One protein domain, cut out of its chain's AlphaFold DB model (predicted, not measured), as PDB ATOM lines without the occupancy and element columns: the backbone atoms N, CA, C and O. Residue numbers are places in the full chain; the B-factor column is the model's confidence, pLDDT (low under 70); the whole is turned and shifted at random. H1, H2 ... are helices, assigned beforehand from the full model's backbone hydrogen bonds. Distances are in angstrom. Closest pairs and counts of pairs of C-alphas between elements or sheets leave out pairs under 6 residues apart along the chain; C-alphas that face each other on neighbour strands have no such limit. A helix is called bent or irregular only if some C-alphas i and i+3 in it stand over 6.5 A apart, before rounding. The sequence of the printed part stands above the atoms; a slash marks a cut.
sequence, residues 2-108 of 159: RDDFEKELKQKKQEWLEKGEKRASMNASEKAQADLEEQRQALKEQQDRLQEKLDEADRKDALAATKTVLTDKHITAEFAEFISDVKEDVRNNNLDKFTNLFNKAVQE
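Overview. This is residues 2 to 108 of the 159 residues of an uncharacterized protein of Lactiplantibacillus plantarum (UniProt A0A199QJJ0). One very long helix, H2, makes the long axis; at its first end H1 folds back as a free arm, so that the two make a V, and at its other end the short H3 and the longer H4 pack on its last turns as a small head. H4 runs much the same way as H2, with H3 set steeply to both. The printed part has 107 residues with four named helices, in the order H1, H2, H3, H4, and no named strand; the class is all helix. It is extended, with a radius of gyration of the C-alphas of 26.0 A and spans of 79 by 39 by 16 A.

Arrangement. Begin with H1, residues 2 to 24, of which residues 2 to 21 stand free. A tight link of three residues leads to H2, residues 28 to 72, which runs the opposite way at a steep tilt of 43 degrees. H1 and H2 are close but not clearly touching; look at Arg 23 and Lys 31, whose C-alphas, the closest, are 6.9 A apart. Residues 35 to 54 of H2 stand free too. Follow H2 to residues 63 to 71, which alone touch H3, residues 77 to 83; the closest C-alphas, of Lys 67 and Ala 77, are 4.6 A apart, and the two helices run opposite ways at a steep tilt of 57 degrees. H4, residues 88 to 108, touches H2 with residues 88 to 95 alone, the same way at a shallow tilt of 29 degrees; the closest C-alphas, of Thr 66 and Arg 91, are 7.4 A apart. H4 also touches H3, with residues 91 to 98 alone, at a steep tilt of 62 degrees, opposite ways; the closest C-alphas, of Ile 83 and Asn 94, are 5.8 A apart. H1 is apart from H3 and from H4. The helix packing is mostly crossed, but only just: 1 of the 3 pairs that touch is at a shallow tilt. In H1, H2 and H4 every O i to N i+4 pair is within hydrogen-bond range; in H3 1 of 3 is, beside 4 of 4 O i to N i+3 pairs.

Along the chain. Find C-alpha 2 at (156.591, 171.931, 162.410); from there H1 runs 33.1 A to C-alpha 24. H2 starts at C-alpha 28, at (116.320, 181.081, 159.245), and runs 65.9 A to C-alpha 72. H3, seven residues from 77 to 83, is neither bent nor irregular, but only just: C-alphas 78 and 81 are 6.2 A apart. H4 runs 30.0 A from C-alpha 88 to C-alpha 108, at (176.128, 220.054, 194.386).

Size, cuts and confidence. The two C-alphas farthest apart, of Asn 27 and Glu 108, are 80.4 A from each other. The printed part has no cut, and its three links are tight. The mean pLDDT of the printed part is 95.1, and no printed residue is under 70.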
ATOM      1  N   ARG A   2     157.402 172.630 163.443       73.81
ATOM      2  CA  ARG A   2     156.591 171.931 162.410       73.81
ATOM      3  C   ARG A   2     155.391 171.178 162.998       73.81
ATOM      4  O   ARG A   2     154.279 171.344 162.513       73.81
ATOM      5  N   ASP A   3     155.611 170.447 164.087       81.94
ATOM      6  CA  ASP A   3     154.557 169.653 164.734       81.94
ATOM      7  C   ASP A   3     153.481 170.527 165.403       81.94
ATOM      8  O   ASP A   3     152.297 170.196 165.364       81.94
ATOM      9  N   ASP A   4     153.870 171.682 165.956       87.81
ATOM     10  CA  ASP A   4     152.935 172.651 166.552       87.81
ATOM     11  C   ASP A   4     152.024 173.272 165.485       87.81
ATOM     12  O   ASP A   4     150.815 173.377 165.673       87.81
ATOM     13  N   PHE A   5     152.594 173.601 164.325       89.81
ATOM     14  CA  PHE A   5     151.854 174.144 163.191       89.81
ATOM     15  C   PHE A   5     150.862 173.129 162.600       89.81
ATOM     16  O   PHE A   5     149.718 173.469 162.304       89.81
ATOM     17  N   GLU A   6     151.258 171.859 162.465       92.69
ATOM     18  CA  GLU A   6     150.347 170.797 162.015       92.69
ATOM     19  C   GLU A   6     149.209 170.544 163.009       92.69
ATOM     20  O   GLU A   6     148.072 170.269 162.606       92.69
ATOM     21  N   LYS A   7     149.494 170.656 164.310       93.25
ATOM     22  CA  LYS A   7     148.491 170.548 165.369       93.25
ATOM     23  C   LYS A   7     147.489 171.703 165.311       93.25
ATOM     24  O   LYS A   7     146.287 171.439 165.318       93.25
ATOM     25  N   GLU A   8     147.955 172.944 165.173       92.12
ATOM     26  CA  GLU A   8     147.090 174.120 165.006       92.12
ATOM     27  C   GLU A   8     146.219 174.026 163.747       92.12
ATOM     28  O   GLU A   8     145.027 174.336 163.782       92.12
ATOM     29  N   LEU A   9     146.781 173.557 162.630       93.06
ATOM     30  CA  LEU A   9     146.029 173.370 161.389       93.06
ATOM     31  C   LEU A   9     144.922 172.325 161.534       93.06
ATOM     32  O   LEU A   9     143.807 172.544 161.053       93.06
ATOM     33  N   LYS A  10     145.204 171.194 162.194       94.06
ATOM     34  CA  LYS A  10     144.191 170.161 162.461       94.06
ATOM     35  C   LYS A  10     143.083 170.688 163.371       94.06
ATOM     36  O   LYS A  10     141.915 170.461 163.064       94.06
ATOM     37  N   GLN A  11     143.436 171.427 164.424       94.25
ATOM     38  CA  GLN A  11     142.470 172.057 165.329       94.25
ATOM     39  C   GLN A  11     141.574 173.049 164.587       94.25
ATOM     40  O   GLN A  11     140.355 172.898 164.610       94.25
ATOM     41  N   LYS A  12     142.157 173.981 163.820       92.62
ATOM     42  CA  LYS A  12     141.380 174.915 162.994       92.62
ATOM     43  C   LYS A  12     140.474 174.176 162.020       92.62
ATOM     44  O   LYS A  12     139.296 174.488 161.924       92.62
ATOM     45  N   LYS A  13     140.980 173.170 161.304       93.44
ATOM     46  CA  LYS A  13     140.155 172.402 160.361       93.44
ATOM     47  C   LYS A  13     138.934 171.784 161.049       93.44
ATOM     48  O   LYS A  13     137.844 171.831 160.484       93.44
ATOM     49  N   GLN A  14     139.113 171.223 162.241       94.25
ATOM     50  CA  GLN A  14     138.021 170.638 163.008       94.25
ATOM     51  C   GLN A  14     137.008 171.701 163.464       94.25
ATOM     52  O   GLN A  14     135.816 171.533 163.225       94.25
ATOM     53  N   GLU A  15     137.468 172.835 163.994       92.56
ATOM     54  CA  GLU A  15     136.595 173.957 164.375       92.56
ATOM     55  C   GLU A  15     135.762 174.487 163.197       92.56
ATOM     56  O   GLU A  15     134.587 174.819 163.352       92.56
ATOM     57  N   TRP A  16     136.360 174.574 162.005       90.81
ATOM     58  CA  TRP A  16     135.664 175.016 160.796       90.81
ATOM     59  C   TRP A  16     134.572 174.033 160.361       90.81
ATOM     60  O   TRP A  16     133.490 174.469 159.965       90.81
ATOM     61  N   LEU A  17     134.834 172.725 160.458       92.50
ATOM     62  CA  LEU A  17     133.842 171.690 160.161       92.50
ATOM     63  C   LEU A  17     132.673 171.745 161.152       92.50
ATOM     64  O   LEU A  17     131.524 171.838 160.725       92.50
ATOM     65  N   GLU A  18     132.960 171.799 162.454       92.56
ATOM     66  CA  GLU A  18     131.938 171.870 163.508       92.56
ATOM     67  C   GLU A  18     131.076 173.140 163.390       92.56
ATOM     68  O   GLU A  18     129.847 173.088 163.506       92.56
ATOM     69  N   LYS A  19     131.689 174.295 163.089       88.00
ATOM     70  CA  LYS A  19     130.953 175.542 162.820       88.00
ATOM     71  C   LYS A  19     130.061 175.429 161.583       88.00
ATOM     72  O   LYS A  19     128.933 175.925 161.605       88.00
ATOM     73  N   GLY A  20     130.552 174.794 160.518       87.31
ATOM     74  CA  GLY A  20     129.801 174.577 159.283       87.31
ATOM     75  C   GLY A  20     128.576 173.690 159.494       87.31
ATOM     76  O   GLY A  20     127.473 174.071 159.098       87.31
ATOM     77  N   GLU A  21     128.747 172.558 160.179       90.31
ATOM     78  CA  GLU A  21     127.655 171.637 160.517       90.31
ATOM     79  C   GLU A  21     126.595 172.316 161.390       90.31
ATOM     80  O   GLU A  21     125.409 172.292 161.056       90.31
ATOM     81  N   LYS A  22     127.020 173.026 162.446       89.12
ATOM     82  CA  LYS A  22     126.112 173.768 163.332       89.12
ATOM     83  C   LYS A  22     125.314 174.836 162.582       89.12
ATOM     84  O   LYS A  22     124.127 175.012 162.840       89.12
ATOM     85  N   ARG A  23     125.937 175.561 161.649       86.94
ATOM     86  CA  ARG A  23     125.255 176.599 160.856       86.94
ATOM     87  C   ARG A  23     124.322 175.987 159.811       86.94
ATOM     88  O   ARG A  23     123.275 176.562 159.525       86.94
ATOM     89  N   ALA A  24     124.657 174.820 159.260       88.81
ATOM     90  CA  ALA A  24     123.791 174.092 158.338       88.81
ATOM     91  C   ALA A  24     122.509 173.585 159.021       88.81
ATOM     92  O   ALA A  24     121.448 173.632 158.399       88.81
ATOM     93  N   SER A  25     122.588 173.183 160.296       90.50
ATOM     94  CA  SER A  25     121.433 172.713 161.077       90.50
ATOM     95  C   SER A  25     120.506 173.824 161.591       90.50
ATOM     96  O   SER A  25     119.414 173.520 162.060       90.50
ATOM     97  N   MET A  26     120.916 175.095 161.520       91.75
ATOM     98  CA  MET A  26     120.110 176.232 161.984       91.75
ATOM     99  C   MET A  26     118.964 176.583 161.025       91.75
ATOM    100  O   MET A  26     119.129 176.597 159.798       91.75
ATOM    101  N   ASN A  27     117.824 176.982 161.589       93.00
ATOM    102  CA  ASN A  27     116.725 177.588 160.838       93.00
ATOM    103  C   ASN A  27     117.007 179.068 160.486       93.00
ATOM    104  O   ASN A  27     118.016 179.645 160.889       93.00
ATOM    105  N   ALA A  28     116.118 179.705 159.714       90.62
ATOM    106  CA  ALA A  28     116.320 181.081 159.245       90.62
ATOM    107  C   ALA A  28     116.450 182.117 160.382       90.62
ATOM    108  O   ALA A  28     117.269 183.028 160.281       90.62
ATOM    109  N   SER A  29     115.686 181.968 161.470       92.19
ATOM    110  CA  SER A  29     115.758 182.870 162.628       92.19
ATOM    111  C   SER A  29     117.055 182.675 163.411       92.19
ATOM    112  O   SER A  29     117.677 183.649 163.823       92.19
ATOM    113  N   GLU A  30     117.482 181.428 163.601       92.75
ATOM    114  CA  GLU A  30     118.736 181.100 164.291       92.75
ATOM    115  C   GLU A  30     119.956 181.586 163.505       92.75
ATOM    116  O   GLU A  30     120.875 182.148 164.096       92.75
ATOM    117  N   LYS A  31     119.942 181.452 162.171       90.25
ATOM    118  CA  LYS A  31     120.984 182.018 161.300       90.25
ATOM    119  C   LYS A  31     121.046 183.537 161.416       90.25
ATOM    120  O   LYS A  31     122.123 184.075 161.623       90.25
ATOM    121  N   ALA A  32     119.902 184.220 161.361       92.06
ATOM    122  CA  ALA A  32     119.862 185.674 161.503       92.06
ATOM    123  C   ALA A  32     120.393 186.147 162.870       92.06
ATOM    124  O   ALA A  32     121.109 187.144 162.943       92.06
ATOM    125  N   GLN A  33     120.080 185.426 163.952       94.06
ATOM    126  CA  GLN A  33     120.625 185.716 165.283       94.06
ATOM    127  C   GLN A  33     122.134 185.460 165.356       94.06
ATOM    128  O   GLN A  33     122.858 186.292 165.898       94.06
ATOM    129  N   ALA A  34     122.609 184.345 164.796       90.94
ATOM    130  CA  ALA A  34     124.030 184.014 164.758       90.94
ATOM    131  C   ALA A  34     124.836 185.055 163.965       90.94
ATOM    132  O   ALA A  34     125.886 185.489 164.430       90.94
ATOM    133  N   ASP A  35     124.321 185.504 162.819       92.38
ATOM    134  CA  ASP A  35     124.955 186.531 161.988       92.38
ATOM    135  C   ASP A  35     125.023 187.880 162.717       92.38
ATOM    136  O   ASP A  35     126.032 188.581 162.657       92.38
ATOM    137  N   LEU A  36     123.957 188.243 163.436       95.56
ATOM    138  CA  LEU A  36     123.904 189.483 164.205       95.56
ATOM    139  C   LEU A  36     124.873 189.458 165.392       95.56
ATOM    140  O   LEU A  36     125.526 190.464 165.673       95.56
ATOM    141  N   GLU A  37     124.999 188.319 166.069       95.00
ATOM    142  CA  GLU A  37     125.976 188.141 167.143       95.00
ATOM    143  C   GLU A  37     127.415 188.166 166.606       95.00
ATOM    144  O   GLU A  37     128.270 188.844 167.175       95.00
ATOM    145  N   GLU A  38     127.676 187.519 165.464       93.81
ATOM    146  CA  GLU A  38     128.974 187.558 164.779       93.81
ATOM    147  C   GLU A  38     129.365 189.001 164.415       93.81
ATOM    148  O   GLU A  38     130.490 189.430 164.681       93.81
ATOM    149  N   GLN A  39     128.422 189.795 163.895       96.19
ATOM    150  CA  GLN A  39     128.644 191.215 163.605       96.19
ATOM    151  C   GLN A  39     128.917 192.045 164.864       96.19
ATOM    152  O   GLN A  39     129.814 192.890 164.856       96.19
ATOM    153  N   ARG A  40     128.168 191.818 165.951       96.75
ATOM    154  CA  ARG A  40     128.385 192.517 167.230       96.75
ATOM    155  C   ARG A  40     129.761 192.222 167.803       96.75
ATOM    156  O   ARG A  40     130.455 193.148 168.221       96.75
ATOM    157  N   GLN A  41     130.157 190.956 167.788       96.69
ATOM    158  CA  GLN A  41     131.459 190.532 168.274       96.69
ATOM    159  C   GLN A  41     132.586 191.126 167.418       96.69
ATOM    160  O   GLN A  41     133.523 191.705 167.966       96.69
ATOM    161  N   ALA A  42     132.462 191.086 166.088       96.12
ATOM    162  CA  ALA A  42     133.443 191.684 165.183       96.12
ATOM    163  C   ALA A  42     133.582 193.204 165.383       96.12
ATOM    164  O   ALA A  42     134.696 193.734 165.369       96.12
ATOM    165  N   LEU A  43     132.464 193.907 165.605       97.75
ATOM    166  CA  LEU A  43     132.469 195.340 165.888       97.75
ATOM    167  C   LEU A  43     133.161 195.644 167.219       97.75
ATOM    168  O   LEU A  43     133.992 196.548 167.276       97.75
ATOM    169  N   LYS A  44     132.860 194.873 168.267       97.62
ATOM    170  CA  LYS A  44     133.497 195.022 169.577       97.62
ATOM    171  C   LYS A  44     135.008 194.814 169.484       97.62
ATOM    172  O   LYS A  44     135.770 195.663 169.926       97.62
ATOM    173  N   GLU A  45     135.451 193.750 168.820       97.38
ATOM    174  CA  GLU A  45     136.880 193.497 168.601       97.38
ATOM    175  C   GLU A  45     137.555 194.615 167.800       97.38
ATOM    176  O   GLU A  45     138.713 194.953 168.041       97.38
ATOM    177  N   GLN A  46     136.855 195.200 166.825       97.38
ATOM    178  CA  GLN A  46     137.370 196.350 166.090       97.38
ATOM    179  C   GLN A  46     137.510 197.585 166.985       97.38
ATOM    180  O   GLN A  46     138.515 198.287 166.870       97.38
ATOM    181  N   GLN A  47     136.531 197.847 167.852       97.62
ATOM    182  CA  GLN A  47     136.569 198.949 168.813       97.62
ATOM    183  C   GLN A  47     137.716 198.772 169.809       97.62
ATOM    184  O   GLN A  47     138.504 199.697 169.978       97.62
ATOM    185  N   ASP A  48     137.871 197.575 170.375       97.88
ATOM    186  CA  ASP A  48     138.940 197.258 171.324       97.88
ATOM    187  C   ASP A  48     140.324 197.460 170.679       97.88
ATOM    188  O   ASP A  48     141.179 198.150 171.232       97.88
ATOM    189  N   ARG A  49     140.526 196.959 169.448       97.69
ATOM    190  CA  ARG A  49     141.777 197.177 168.693       97.69
ATOM    191  C   ARG A  49     142.035 198.645 168.368       97.69
ATOM    192  O   ARG A  49     143.189 199.057 168.274       97.69
ATOM    193  N   LEU A  50     140.989 199.420 168.088       98.19
ATOM    194  CA  LEU A  50     141.143 200.845 167.812       98.19
ATOM    195  C   LEU A  50     141.530 201.596 169.086       98.19
ATOM    196  O   LEU A  50     142.433 202.423 169.033       98.19
ATOM    197  N   GLN A  51     140.896 201.272 170.213       98.00
ATOM    198  CA  GLN A  51     141.221 201.864 171.504       98.00
ATOM    199  C   GLN A  51     142.666 201.558 171.907       98.00
ATOM    200  O   GLN A  51     143.393 202.472 172.270       98.00
ATOM    201  N   GLU A  52     143.121 200.312 171.744       98.12
ATOM    202  CA  GLU A  52     144.514 199.934 172.016       98.12
ATOM    203  C   GLU A  52     145.509 200.767 171.190       98.12
ATOM    204  O   GLU A  52     146.516 201.245 171.712       98.12
ATOM    205  N   LYS A  53     145.205 201.005 169.907       97.75
ATOM    206  CA  LYS A  53     146.040 201.844 169.034       97.75
ATOM    207  C   LYS A  53     146.049 203.312 169.445       97.75
ATOM    208  O   LYS A  53     147.086 203.955 169.313       97.75
ATOM    209  N   LEU A  54     144.911 203.842 169.891       97.94
ATOM    210  CA  LEU A  54     144.824 205.211 170.397       97.94
ATOM    211  C   LEU A  54     145.644 205.352 171.681       97.94
ATOM    212  O   LEU A  54     146.497 206.228 171.759       97.94
ATOM    213  N   ASP A  55     145.495 204.416 172.618       97.75
ATOM    214  CA  ASP A  55     146.260 204.403 173.865       97.75
ATOM    215  C   ASP A  55     147.774 204.278 173.612       97.75
ATOM    216  O   ASP A  55     148.587 204.835 174.352       97.75
ATOM    217  N   GLU A  56     148.185 203.514 172.595       97.88
ATOM    218  CA  GLU A  56     149.590 203.408 172.194       97.88
ATOM    219  C   GLU A  56     150.100 204.715 171.569       97.88
ATOM    220  O   GLU A  56     151.222 205.138 171.864       97.88
ATOM    221  N   ALA A  57     149.294 205.361 170.723       98.06
ATOM    222  CA  ALA A  57     149.627 206.652 170.131       98.06
ATOM    223  C   ALA A  57     149.794 207.728 171.212       98.06
ATOM    224  O   ALA A  57     150.840 208.372 171.257       98.06
ATOM    225  N   ASP A  58     148.856 207.820 172.157       98.12
ATOM    226  CA  ASP A  58     148.915 208.770 173.273       98.12
ATOM    227  C   ASP A  58     150.189 208.585 174.111       98.12
ATOM    228  O   ASP A  58     150.851 209.553 174.495       98.12
ATOM    229  N   ARG A  59     150.598 207.331 174.363       98.00
ATOM    230  CA  ARG A  59     151.865 207.032 175.055       98.00
ATOM    231  C   ARG A  59     153.085 207.473 174.255       98.00
ATOM    232  O   ARG A  59     154.029 208.005 174.841       98.00
ATOM    233  N   LYS A  60     153.096 207.244 172.939       98.19
ATOM    234  CA  LYS A  60     154.201 207.653 172.056       98.19
ATOM    235  C   LYS A  60     154.316 209.169 171.975       98.19
ATOM    236  O   LYS A  60     155.427 209.686 172.091       98.19
ATOM    237  N   ASP A  61     153.194 209.861 171.840       98.19
ATOM    238  CA  ASP A  61     153.143 211.319 171.766       98.19
ATOM    239  C   ASP A  61     153.591 211.947 173.089       98.19
ATOM    240  O   ASP A  61     154.444 212.835 173.099       98.19
ATOM    241  N   ALA A  62     153.120 211.420 174.223       98.38
ATOM    242  CA  ALA A  62     153.582 211.844 175.542       98.38
ATOM    243  C   ALA A  62     155.093 211.636 175.734       98.38
ATOM    244  O   ALA A  62     155.787 212.528 176.238       98.38
ATOM    245  N   LEU A  63     155.621 210.489 175.298       98.44
ATOM    246  CA  LEU A  63     157.051 210.199 175.368       98.44
ATOM    247  C   LEU A  63     157.853 211.169 174.494       98.44
ATOM    248  O   LEU A  63     158.863 211.709 174.946       98.44
ATOM    249  N   ALA A  64     157.410 211.418 173.262       98.38
ATOM    250  CA  ALA A  64     158.063 212.344 172.341       98.38
ATOM    251  C   ALA A  64     158.062 213.786 172.876       98.38
ATOM    252  O   ALA A  64     159.100 214.457 172.851       98.38
ATOM    253  N   ALA A  65     156.936 214.239 173.432       98.06
ATOM    254  CA  ALA A  65     156.831 215.540 174.086       98.06
ATOM    255  C   ALA A  65     157.807 215.649 175.268       98.06
ATOM    256  O   ALA A  65     158.578 216.603 175.355       98.06
ATOM    257  N   THR A  66     157.855 214.629 176.130       98.38
ATOM    258  CA  THR A  66     158.788 214.576 177.269       98.38
ATOM    259  C   THR A  66     160.248 214.629 176.808       98.38
ATOM    260  O   THR A  66     161.038 215.402 177.351       98.38
ATOM    261  N   LYS A  67     160.615 213.855 175.775       98.44
ATOM    262  CA  LYS A  67     161.967 213.857 175.186       98.44
ATOM    263  C   LYS A  67     162.367 215.237 174.668       98.44
ATOM    264  O   LYS A  67     163.502 215.659 174.889       98.44
ATOM    265  N   THR A  68     161.437 215.929 174.013       98.12
ATOM    266  CA  THR A  68     161.649 217.288 173.495       98.12
ATOM    267  C   THR A  68     161.971 218.248 174.638       98.12
ATOM    268  O   THR A  68     163.035 218.860 174.637       98.12
ATOM    269  N   VAL A  69     161.137 218.276 175.684       97.81
ATOM    270  CA  VAL A  69     161.343 219.167 176.841       97.81
ATOM    271  C   VAL A  69     162.662 218.883 177.568       97.81
ATOM    272  O   VAL A  69     163.349 219.816 177.980       97.81
ATOM    273  N   LEU A  70     163.042 217.612 177.739       97.88
ATOM    274  CA  LEU A  70     164.330 217.264 178.351       97.88
ATOM    275  C   LEU A  70     165.510 217.744 177.504       97.88
ATOM    276  O   LEU A  70     166.442 218.339 178.042       97.88
ATOM    277  N   THR A  71     165.437 217.541 176.187       97.44
ATOM    278  CA  THR A  71     166.477 217.977 175.246       97.44
ATOM    279  C   THR A  71     166.651 219.494 175.282       97.44
ATOM    280  O   THR A  71     167.783 219.970 175.384       97.44
ATOM    281  N   ASP A  72     165.548 220.249 175.301       97.19
ATOM    282  CA  ASP A  72     165.557 221.714 175.416       97.19
ATOM    283  C   ASP A  72     166.182 222.192 176.735       97.19
ATOM    284  O   ASP A  72     166.804 223.252 176.799       97.19
ATOM    285  N   LYS A  73     166.059 221.393 177.800       96.00
ATOM    286  CA  LYS A  73     166.685 221.643 179.107       96.00
ATOM    287  C   LYS A  73     168.124 221.123 179.200       96.00
ATOM    288  O   LYS A  73     168.703 221.161 180.284       96.00
ATOM    289  N   HIS A  74     168.705 220.645 178.097       95.50
ATOM    290  CA  HIS A  74     170.027 220.010 178.043       95.50
ATOM    291  C   HIS A  74     170.170 218.788 178.965       95.50
ATOM    292  O   HIS A  74     171.255 218.478 179.457       95.50
ATOM    293  N   ILE A  75     169.066 218.077 179.182       96.12
ATOM    294  CA  ILE A  75     169.005 216.825 179.927       96.12
ATOM    295  C   ILE A  75     168.818 215.678 178.927       96.12
ATOM    296  O   ILE A  75     168.079 215.797 177.951       96.12
ATOM    297  N   THR A  76     169.483 214.546 179.159       96.00
ATOM    298  CA  THR A  76     169.402 213.376 178.273       96.00
ATOM    299  C   THR A  76     167.958 212.894 178.091       96.00
ATOM    300  O   THR A  76     167.264 212.586 179.061       96.00
ATOM    301  N   ALA A  77     167.526 212.758 176.834       97.31
ATOM    302  CA  ALA A  77     166.169 212.350 176.465       97.31
ATOM    303  C   ALA A  77     165.788 210.928 176.927       97.31
ATOM    304  O   ALA A  77     164.605 210.614 177.034       97.31
ATOM    305  N   GLU A  78     166.766 210.072 177.225       97.19
ATOM    306  CA  GLU A  78     166.553 208.719 177.764       97.19
ATOM    307  C   GLU A  78     165.776 208.736 179.088       97.19
ATOM    308  O   GLU A  78     164.995 207.826 179.354       97.19
ATOM    309  N   PHE A  79     165.885 209.810 179.883       97.62
ATOM    310  CA  PHE A  79     165.111 209.925 181.120       97.62
ATOM    311  C   PHE A  79     163.595 209.991 180.892       97.62
ATOM    312  O   PHE A  79     162.830 209.703 181.813       97.62
ATOM    313  N   ALA A  80     163.145 210.321 179.676       97.62
ATOM    314  CA  ALA A  80     161.727 210.392 179.344       97.62
ATOM    315  C   ALA A  80     160.990 209.063 179.570       97.62
ATOM    316  O   ALA A  80     159.808 209.085 179.902       97.62
ATOM    317  N   GLU A  81     161.680 207.922 179.454       96.81
ATOM    318  CA  GLU A  81     161.100 206.592 179.694       96.81
ATOM    319  C   GLU A  81     160.623 206.397 181.140       96.81
ATOM    320  O   GLU A  81     159.750 205.570 181.392       96.81
ATOM    321  N   PHE A  82     161.146 207.187 182.084       96.19
ATOM    322  CA  PHE A  82     160.819 207.080 183.508       96.19
ATOM    323  C   PHE A  82     159.847 208.151 184.003       96.19
ATOM    324  O   PHE A  82     159.200 207.952 185.029       96.19
ATOM    325  N   ILE A  83     159.772 209.301 183.325       96.31
ATOM    326  CA  ILE A  83     159.041 210.479 183.829       96.31
ATOM    327  C   ILE A  83     157.846 210.893 182.963       96.31
ATOM    328  O   ILE A  83     157.073 211.761 183.374       96.31
ATOM    329  N   SER A  84     157.690 210.294 181.779       97.12
ATOM    330  CA  SER A  84     156.566 210.570 180.883       97.12
ATOM    331  C   SER A  84     155.251 210.020 181.440       97.12
ATOM    332  O   SER A  84     155.202 208.923 181.988       97.12
ATOM    333  N   ASP A  85     154.166 210.760 181.220       98.19
ATOM    334  CA  ASP A  85     152.792 210.337 181.500       98.19
ATOM    335  C   ASP A  85     151.883 210.794 180.348       98.19
ATOM    336  O   ASP A  85     152.118 211.845 179.741       98.19
ATOM    337  N   VAL A  86     150.853 210.004 180.034       97.38
ATOM    338  CA  VAL A  86     149.850 210.358 179.013       97.38
ATOM    339  C   VAL A  86     149.048 211.593 179.420       97.38
ATOM    340  O   VAL A  86     148.668 212.397 178.573       97.38
ATOM    341  N   LYS A  87     148.833 211.792 180.725       97.75
ATOM    342  CA  LYS A  87     148.198 212.990 181.263       97.75
ATOM    343  C   LYS A  87     149.210 214.120 181.312       97.75
ATOM    344  O   LYS A  87     150.168 214.088 182.084       97.75
ATOM    345  N   GLU A  88     148.941 215.156 180.532       95.44
ATOM    346  CA  GLU A  88     149.811 216.320 180.398       95.44
ATOM    347  C   GLU A  88     150.154 216.989 181.736       95.44
ATOM    348  O   GLU A  88     151.328 217.224 182.006       95.44
ATOM    349  N   ASP A  89     149.175 217.217 182.613       97.44
ATOM    350  CA  ASP A  89     149.425 217.847 183.917       97.44
ATOM    351  C   ASP A  89     150.378 217.023 184.797       97.44
ATOM    352  O   ASP A  89     151.241 217.565 185.491       97.44
ATOM    353  N   VAL A  90     150.242 215.693 184.756       98.06
ATOM    354  CA  VAL A  90     151.105 214.771 185.509       98.06
ATOM    355  C   VAL A  90     152.508 214.774 184.913       98.06
ATOM    356  O   VAL A  90     153.485 214.934 185.645       98.06
ATOM    357  N   ARG A  91     152.610 214.678 183.583       97.88
ATOM    358  CA  ARG A  91     153.871 214.750 182.836       97.88
ATOM    359  C   ARG A  91     154.629 216.043 183.130       97.88
ATOM    360  O   ARG A  91     155.818 215.993 183.432       97.88
ATOM    361  N   ASN A  92     153.951 217.188 183.088       97.00
ATOM    362  CA  ASN A  92     154.560 218.495 183.330       97.00
ATOM    363  C   ASN A  92     155.066 218.613 184.777       97.00
ATOM    364  O   ASN A  92     156.204 219.014 185.005       97.00
ATOM    365  N   ASN A  93     154.282 218.150 185.754       98.12
ATOM    366  CA  ASN A  93     154.708 218.103 187.155       98.12
ATOM    367  C   ASN A  93     155.937 217.194 187.362       98.12
ATOM    368  O   ASN A  93     156.872 217.553 188.081       98.12
ATOM    369  N   ASN A  94     155.962 216.025 186.712       97.69
ATOM    370  CA  ASN A  94     157.108 215.117 186.755       97.69
ATOM    371  C   ASN A  94     158.358 215.764 186.148       97.69
ATOM    372  O   ASN A  94     159.425 215.709 186.760       97.69
ATOM    373  N   LEU A  95     158.220 216.410 184.986       97.88
ATOM    374  CA  LEU A  95     159.296 217.139 184.311       97.88
ATOM    375  C   LEU A  95     159.881 218.239 185.198       97.88
ATOM    376  O   LEU A  95     161.103 218.316 185.342       97.88
ATOM    377  N   ASP A  96     159.036 219.053 185.827       97.25
ATOM    378  CA  ASP A  96     159.482 220.146 186.690       97.25
ATOM    379  C   ASP A  96     160.216 219.623 187.927       97.25
ATOM    380  O   ASP A  96     161.328 220.063 188.235       97.25
ATOM    381  N   LYS A  97     159.640 218.630 188.615       97.88
ATOM    382  CA  LYS A  97     160.276 217.996 189.779       97.88
ATOM    383  C   LYS A  97     161.620 217.375 189.417       97.88
ATOM    384  O   LYS A  97     162.605 217.613 190.115       97.88
ATOM    385  N   PHE A  98     161.661 216.600 188.336       98.00
ATOM    386  CA  PHE A  98     162.875 215.930 187.888       98.00
ATOM    387  C   PHE A  98     163.960 216.936 187.504       98.00
ATOM    388  O   PHE A  98     165.078 216.839 188.001       98.00
ATOM    389  N   THR A  99     163.618 217.945 186.697       96.38
ATOM    390  CA  THR A  99     164.549 219.003 186.273       96.38
ATOM    391  C   THR A  99     165.170 219.706 187.478       96.38
ATOM    392  O   THR A  99     166.387 219.881 187.540       96.38
ATOM    393  N   ASN A 100     164.350 220.081 188.463       97.12
ATOM    394  CA  ASN A 100     164.823 220.772 189.661       97.12
ATOM    395  C   ASN A 100     165.781 219.902 190.486       97.12
ATOM    396  O   ASN A 100     166.833 220.376 190.915       97.12
ATOM    397  N   LEU A 101     165.442 218.626 190.688       97.62
ATOM    398  CA  LEU A 101     166.287 217.690 191.430       97.62
ATOM    399  C   LEU A 101     167.596 217.388 190.695       97.62
ATOM    400  O   LEU A 101     168.654 217.370 191.322       97.62
ATOM    401  N   PHE A 102     167.532 217.192 189.379       97.12
ATOM    402  CA  PHE A 102     168.701 216.938 188.546       97.12
ATOM    403  C   PHE A 102     169.673 218.118 188.589       97.12
ATOM    404  O   PHE A 102     170.846 217.938 188.911       97.12
ATOM    405  N   ASN A 103     169.178 219.338 188.362       96.00
ATOM    406  CA  ASN A 103     170.005 220.543 188.400       96.00
ATOM    407  C   ASN A 103     170.629 220.765 189.779       96.00
ATOM    408  O   ASN A 103     171.811 221.089 189.864       96.00
ATOM    409  N   LYS A 104     169.871 220.525 190.855       97.00
ATOM    410  CA  LYS A 104     170.398 220.588 192.221       97.00
ATOM    411  C   LYS A 104     171.540 219.589 192.432       97.00
ATOM    412  O   LYS A 104     172.594 219.970 192.927       97.00
ATOM    413  N   ALA A 105     171.363 218.333 192.023       95.81
ATOM    414  CA  ALA A 105     172.393 217.304 192.165       95.81
ATOM    415  C   ALA A 105     173.654 217.624 191.343       95.81
ATOM    416  O   ALA A 105     174.774 217.442 191.825       95.81
ATOM    417  N   VAL A 106     173.484 218.135 190.119       95.75
ATOM    418  CA  VAL A 106     174.597 218.587 189.274       95.75
ATOM    419  C   VAL A 106     175.321 219.764 189.923       95.75
ATOM    420  O   VAL A 106     176.548 219.742 189.999       95.75
ATOM    421  N   GLN A 107     174.590 220.754 190.436       94.44
ATOM    422  CA  GLN A 107     175.175 221.896 191.136       94.44
ATOM    423  C   GLN A 107     175.985 221.444 192.356       94.44
ATOM    424  O   GLN A 107     177.153 221.805 192.469       94.44
ATOM    425  N   GLU A 108     175.422 220.596 193.218       94.44
ATOM    426  CA  GLU A 108     176.128 220.054 194.386       94.44
ATOM    427  C   GLU A 108     177.396 219.279 193.985       94.44
ATOM    428  O   GLU A 108     178.434 219.385 194.642       94.44
TER     429      GLU A 108